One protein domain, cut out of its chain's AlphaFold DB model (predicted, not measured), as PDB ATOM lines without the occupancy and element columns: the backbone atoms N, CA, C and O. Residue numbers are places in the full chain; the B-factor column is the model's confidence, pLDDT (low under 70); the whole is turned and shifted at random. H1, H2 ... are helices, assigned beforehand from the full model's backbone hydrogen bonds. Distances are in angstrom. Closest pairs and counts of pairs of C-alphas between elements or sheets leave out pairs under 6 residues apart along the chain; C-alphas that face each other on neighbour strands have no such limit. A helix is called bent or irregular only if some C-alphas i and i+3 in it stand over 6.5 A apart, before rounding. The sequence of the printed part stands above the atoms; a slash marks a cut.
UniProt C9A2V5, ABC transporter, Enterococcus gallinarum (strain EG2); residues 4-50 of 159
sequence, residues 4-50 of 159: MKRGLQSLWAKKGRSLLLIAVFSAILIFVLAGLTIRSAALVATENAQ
ATOM      1  N   MET A   4     182.091 137.615 113.584       80.12
ATOM      2  CA  MET A   4     181.827 137.984 114.986       80.12
ATOM      3  C   MET A   4     182.469 137.026 115.985       80.12
ATOM      4  O   MET A   4     183.080 137.469 116.956       80.12
ATOM      5  N   LYS A   5     182.418 135.716 115.719       81.00
ATOM      6  CA  LYS A   5     183.056 134.712 116.581       81.00
ATOM      7  C   LYS A   5     184.573 134.925 116.658       81.00
ATOM      8  O   LYS A   5     185.154 134.845 117.736       81.00
ATOM      9  N   ARG A   6     185.201 135.275 115.529       80.38
ATOM     10  CA  ARG A   6     186.639 135.578 115.465       80.38
ATOM     11  C   ARG A   6     186.991 136.904 116.154       80.38
ATOM     12  O   ARG A   6     188.066 137.002 116.736       80.38
ATOM     13  N   GLY A   7     186.086 137.884 116.134       82.00
ATOM     14  CA  GLY A   7     186.230 139.156 116.851       82.00
ATOM     15  C   GLY A   7     186.182 139.002 118.374       82.00
ATOM     16  O   GLY A   7     187.043 139.520 119.073       82.00
ATOM     17  N   LEU A   8     185.243 138.218 118.912       80.69
ATOM     18  CA  LEU A   8     185.211 137.945 120.359       80.69
ATOM     19  C   LEU A   8     186.449 137.161 120.816       80.69
ATOM     20  O   LEU A   8     187.000 137.415 121.887       80.69
ATOM     21  N   GLN A   9     186.926 136.243 119.975       80.44
ATOM     22  CA  GLN A   9     188.118 135.457 120.267       80.44
ATOM     23  C   GLN A   9     189.398 136.308 120.245       80.44
ATOM     24  O   GLN A   9     190.299 136.060 121.044       80.44
ATOM     25  N   SER A  10     189.477 137.352 119.410       76.06
ATOM     26  CA  SER A  10     190.616 138.283 119.412       76.06
ATOM     27  C   SER A  10     190.622 139.221 120.625       76.06
ATOM     28  O   SER A  10     191.701 139.559 121.116       76.06
ATOM     29  N   LEU A  11     189.449 139.570 121.170       78.44
ATOM     30  CA  LEU A  11     189.343 140.300 122.438       78.44
ATOM     31  C   LEU A  11     189.866 139.465 123.614       78.44
ATOM     32  O   LEU A  11     190.580 139.993 124.469       78.44
ATOM     33  N   TRP A  12     189.569 138.162 123.621       73.12
ATOM     34  CA  TRP A  12     190.053 137.204 124.622       73.12
ATOM     35  C   TRP A  12     191.518 136.792 124.436       73.12
ATOM     36  O   TRP A  12     192.178 136.452 125.416       73.12
ATOM     37  N   ALA A  13     192.056 136.857 123.216       77.50
ATOM     38  CA  ALA A  13     193.455 136.530 122.935       77.50
ATOM     39  C   ALA A  13     194.447 137.498 123.608       77.50
ATOM     40  O   ALA A  13     195.586 137.124 123.878       77.50
ATOM     41  N   LYS A  14     194.031 138.740 123.899       81.06
ATOM     42  CA  LYS A  14     194.863 139.776 124.541       81.06
ATOM     43  C   LYS A  14     194.174 140.358 125.779       81.06
ATOM     44  O   LYS A  14     193.845 141.544 125.823       81.06
ATOM     45  N   LYS A  15     193.986 139.510 126.799       77.19
ATOM     46  CA  LYS A  15     193.179 139.780 128.009       77.19
ATOM     47  C   LYS A  15     193.514 141.109 128.702       77.19
ATOM     48  O   LYS A  15     192.603 141.860 129.019       77.19
ATOM     49  N   GLY A  16     194.798 141.440 128.866       85.25
ATOM     50  CA  GLY A  16     195.213 142.685 129.530       85.25
ATOM     51  C   GLY A  16     194.890 143.953 128.731       85.25
ATOM     52  O   GLY A  16     194.270 144.878 129.248       85.25
ATOM     53  N   ARG A  17     195.261 143.991 127.444       86.31
ATOM     54  CA  ARG A  17     195.058 145.175 126.590       86.31
ATOM     55  C   ARG A  17     193.577 145.438 126.309       86.31
ATOM     56  O   ARG A  17     193.169 146.595 126.317       86.31
ATOM     57  N   SER A  18     192.782 144.391 126.081       87.75
ATOM     58  CA  SER A  18     191.328 144.532 125.913       87.75
ATOM     59  C   SER A  18     190.663 145.049 127.183       87.75
ATOM     60  O   SER A  18     189.856 145.966 127.096       87.75
ATOM     61  N   LEU A  19     191.010 144.505 128.356       89.38
ATOM     62  CA  LEU A  19     190.418 144.936 129.624       89.38
ATOM     63  C   LEU A  19     190.721 146.413 129.909       89.38
ATOM     64  O   LEU A  19     189.817 147.159 130.273       89.38
ATOM     65  N   LEU A  20     191.963 146.847 129.674       91.69
ATOM     66  CA  LEU A  20     192.359 148.243 129.861       91.69
ATOM     67  C   LEU A  20     191.619 149.181 128.895       91.69
ATOM     68  O   LEU A  20     191.118 150.217 129.321       91.69
ATOM     69  N   LEU A  21     191.480 148.805 127.617       90.44
ATOM     70  CA  LEU A  21     190.710 149.602 126.655       90.44
ATOM     71  C   LEU A  21     189.217 149.666 127.001       90.44
ATOM     72  O   LEU A  21     188.622 150.733 126.881       90.44
ATOM     73  N   ILE A  22     188.621 148.562 127.460       91.62
ATOM     74  CA  ILE A  22     187.218 148.531 127.895       91.62
ATOM     75  C   ILE A  22     187.017 149.415 129.130       91.62
ATOM     76  O   ILE A  22     186.047 150.165 129.176       91.62
ATOM     77  N   ALA A  23     187.934 149.376 130.100       93.88
ATOM     78  CA  ALA A  23     187.848 150.197 131.306       93.88
ATOM     79  C   ALA A  23     187.904 151.698 130.985       93.88
ATOM     80  O   ALA A  23     187.053 152.458 131.444       93.88
ATOM     81  N   VAL A  24     188.855 152.121 130.145       96.00
ATOM     82  CA  VAL A  24     188.975 153.527 129.725       96.00
ATOM     83  C   VAL A  24     187.748 153.962 128.924       96.00
ATOM     84  O   VAL A  24     187.175 155.014 129.196       96.00
ATOM     85  N   PHE A  25     187.300 153.138 127.975       94.56
ATOM     86  CA  PHE A  25     186.114 153.445 127.181       94.56
ATOM     87  C   PHE A  25     184.854 153.550 128.052       94.56
ATOM     88  O   PHE A  25     184.084 154.497 127.912       94.56
ATOM     89  N   SER A  26     184.682 152.639 129.014       95.00
ATOM     90  CA  SER A  26     183.590 152.689 129.988       95.00
ATOM     91  C   SER A  26     183.649 153.951 130.843       95.00
ATOM     92  O   SER A  26     182.613 154.567 131.068       95.00
ATOM     93  N   ALA A  27     184.834 154.361 131.303       96.38
ATOM     94  CA  ALA A  27     184.986 155.577 132.096       96.38
ATOM     95  C   ALA A  27     184.552 156.826 131.310       96.38
ATOM     96  O   ALA A  27     183.807 157.653 131.834       96.38
ATOM     97  N   ILE A  28     184.943 156.926 130.033       96.38
ATOM     98  CA  ILE A  28     184.522 158.023 129.148       96.38
ATOM     99  C   ILE A  28     182.999 158.009 128.962       96.38
ATOM    100  O   ILE A  28     182.356 159.048 129.099       96.38
ATOM    101  N   LEU A  29     182.404 156.842 128.695       96.06
ATOM    102  CA  LEU A  29     180.954 156.726 128.511       96.06
ATOM    103  C   LEU A  29     180.172 157.101 129.770       96.06
ATOM    104  O   LEU A  29     179.182 157.820 129.670       96.06
ATOM    105  N   ILE A  30     180.617 156.659 130.948       96.19
ATOM    106  CA  ILE A  30     179.984 157.019 132.224       96.19
ATOM    107  C   ILE A  30     180.044 158.532 132.432       96.19
ATOM    108  O   ILE A  30     179.041 159.126 132.813       96.19
ATOM    109  N   PHE A  31     181.180 159.166 132.137       94.69
ATOM    110  CA  PHE A  31     181.326 160.614 132.268       94.69
ATOM    111  C   PHE A  31     180.382 161.379 131.328       94.69
ATOM    112  O   PHE A  31     179.695 162.307 131.752       94.69
ATOM    113  N   VAL A  32     180.294 160.959 130.062       96.06
ATOM    114  CA  VAL A  32     179.387 161.573 129.079       96.06
ATOM    115  C   VAL A  32     177.925 161.382 129.480       96.06
ATOM    116  O   VAL A  32     177.153 162.341 129.456       96.06
ATOM    117  N   LEU A  33     177.539 160.166 129.876       94.62
ATOM    118  CA  LEU A  33     176.177 159.870 130.318       94.62
ATOM    119  C   LEU A  33     175.825 160.658 131.577       94.62
ATOM    120  O   LEU A  33     174.764 161.268 131.612       94.62
ATOM    121  N   ALA A  34     176.726 160.733 132.558       94.56
ATOM    122  CA  ALA A  34     176.534 161.546 133.753       94.56
ATOM    123  C   ALA A  34     176.334 163.028 133.402       94.56
ATOM    124  O   ALA A  34     175.414 163.654 133.923       94.56
ATOM    125  N   GLY A  35     177.129 163.575 132.475       92.75
ATOM    126  CA  GLY A  35     176.959 164.945 131.984       92.75
ATOM    127  C   GLY A  35     175.601 165.175 131.314       92.75
ATOM    128  O   GLY A  35     174.930 166.173 131.584       92.75
ATOM    129  N   LEU A  36     175.149 164.228 130.485       93.94
ATOM    130  CA  LEU A  36     173.833 164.293 129.849       93.94
ATOM    131  C   LEU A  36     172.694 164.165 130.874       93.94
ATOM    132  O   LEU A  36     171.717 164.909 130.796       93.94
ATOM    133  N   THR A  37     172.830 163.272 131.856       94.44
ATOM    134  CA  THR A  37     171.857 163.083 132.939       94.44
ATOM    135  C   THR A  37     171.754 164.325 133.815       94.44
ATOM    136  O   THR A  37     170.641 164.776 134.071       94.44
ATOM    137  N   ILE A  38     172.881 164.930 134.215       94.38
ATOM    138  CA  ILE A  38     172.896 166.198 134.964       94.38
ATOM    139  C   ILE A  38     172.181 167.290 134.173       94.38
ATOM    140  O   ILE A  38     171.342 167.994 134.727       94.38
ATOM    141  N   ARG A  39     172.461 167.408 132.869       91.62
ATOM    142  CA  ARG A  39     171.810 168.406 132.015       91.62
ATOM    143  C   ARG A  39     170.303 168.170 131.947       91.62
ATOM    144  O   ARG A  39     169.534 169.117 132.077       91.62
ATOM    145  N   SER A  40     169.883 166.921 131.765       89.38
ATOM    146  CA  SER A  40     168.465 166.554 131.731       89.38
ATOM    147  C   SER A  40     167.769 166.867 133.058       89.38
ATOM    148  O   SER A  40     166.677 167.427 133.056       89.38
ATOM    149  N   ALA A  41     168.400 166.539 134.186       89.44
ATOM    150  CA  ALA A  41     167.864 166.820 135.514       89.44
ATOM    151  C   ALA A  41     167.801 168.326 135.795       89.44
ATOM    152  O   ALA A  41     166.811 168.801 136.342       89.44
ATOM    153  N   ALA A  42     168.813 169.086 135.369       89.94
ATOM    154  CA  ALA A  42     168.832 170.537 135.489       89.94
ATOM    155  C   ALA A  42     167.683 171.182 134.708       89.94
ATOM    156  O   ALA A  42     167.015 172.050 135.251       89.94
ATOM    157  N   LEU A  43     167.392 170.723 133.484       88.81
ATOM    158  CA  LEU A  43     166.255 171.231 132.707       88.81
ATOM    159  C   LEU A  43     164.921 170.985 133.420       88.81
ATOM    160  O   LEU A  43     164.129 171.914 133.581       88.81
ATOM    161  N   VAL A  44     164.708 169.770 133.930       88.81
ATOM    162  CA  VAL A  44     163.504 169.431 134.707       88.81
ATOM    163  C   VAL A  44     163.424 170.258 135.993       88.81
ATOM    164  O   VAL A  44     162.352 170.738 136.357       88.81
ATOM    165  N   ALA A  45     164.546 170.472 136.680       84.06
ATOM    166  CA  ALA A  45     164.598 171.311 137.871       84.06
ATOM    167  C   ALA A  45     164.290 172.777 137.544       84.06
ATOM    168  O   ALA A  45     163.530 173.405 138.271       84.06
ATOM    169  N   THR A  46     164.812 173.315 136.438       83.31
ATOM    170  CA  THR A  46     164.515 174.686 136.002       83.31
ATOM    171  C   THR A  46     163.068 174.855 135.566       83.31
ATOM    172  O   THR A  46     162.475 175.881 135.871       83.31
ATOM    173  N   GLU A  47     162.471 173.861 134.910       83.50
ATOM    174  CA  GLU A  47     161.057 173.898 134.533       83.50
ATOM    175  C   GLU A  47     160.163 173.885 135.780       83.50
ATOM    176  O   GLU A  47     159.236 174.684 135.895       83.50
ATOM    177  N   ASN A  48     160.471 173.024 136.753       79.19
ATOM    178  CA  ASN A  48     159.760 173.008 138.029       79.19
ATOM    179  C   ASN A  48     159.989 174.296 138.824       79.19
ATOM    180  O   ASN A  48     159.040 174.834 139.383       79.19
ATOM    181  N   ALA A  49     161.205 174.845 138.823       78.25
ATOM    182  CA  ALA A  49     161.494 176.123 139.458       78.25
ATOM    183  C   ALA A  49     160.740 177.272 138.781       78.25
ATOM    184  O   ALA A  49     160.170 178.091 139.481       78.25
ATOM    185  N   GLN A  50     160.656 177.325 137.449       75.38
ATOM    186  CA  GLN A  50     159.842 178.325 136.747       75.38
ATOM    187  C   GLN A  50     158.354 178.191 137.093       75.38
ATOM    188  O   GLN A  50     157.686 179.201 137.300       75.38
TER     189      GLN A  50
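What this domain is: This is residues 4 to 50 of the 159 residues of the protein "ABC transporter" of Enterococcus gallinarum (strain EG2) (UniProt C9A2V5). Two helices meet at their ends in an L: a short arm, H1, and a long one, H2, with a sharp corner of the backbone at Lys 14. H2 makes the longest axis, and most of both arms stands free, with residues 4 to 9 of H1 at one end and residues 20 to 50 of H2 at the other. The printed part has 47 residues, with two named helices in the order H1, H2 and no named strand; the class is all helix. The whole is extended, with a radius of gyration of the C-alphas of 18.1 A, and its C-alphas span 55 by 20 by 7 A.

How they stand to each other: H1, residues 4 to 13, is joined to H2, residues 15 to 50, by a tight link of 1 residue, Lys 14. The two helices are close but not clearly touching, with 2 pairs of C-alphas within 8 A. Their closest C-alphas are those of Leu 11 and Ser 18, 5.8 A apart. Their lines are only just about perpendicular, at 70.3 degrees, and their centres are 27.7 A apart. In H1 and H2 every O i to N i+4 pair is within hydrogen-bond range.

Where its parts are: H1 begins with C-alpha 4 at (181.827, 137.984, 114.986) and ends with C-alpha 13 at (193.455, 136.530, 122.935), 14.2 A away. H2 has 36 residues and is 51.7 A long from first to last C-alpha. It begins with C-alpha 15 at (193.179, 139.780, 128.009) and ends with C-alpha 50 at (159.842, 178.325, 136.747). Neither helix is bent or irregular.

The domain as a whole: The two C-alphas farthest apart are those of Ala 13 and Gln 50, 55.4 A. The first and last printed C-alphas, of Met 4 and Gln 50, are 50.8 A apart. The printed part has no cut. The mean pLDDT of the printed part is 87.5, with 79 for H1 and 90 for H2, and no printed residue is under 70.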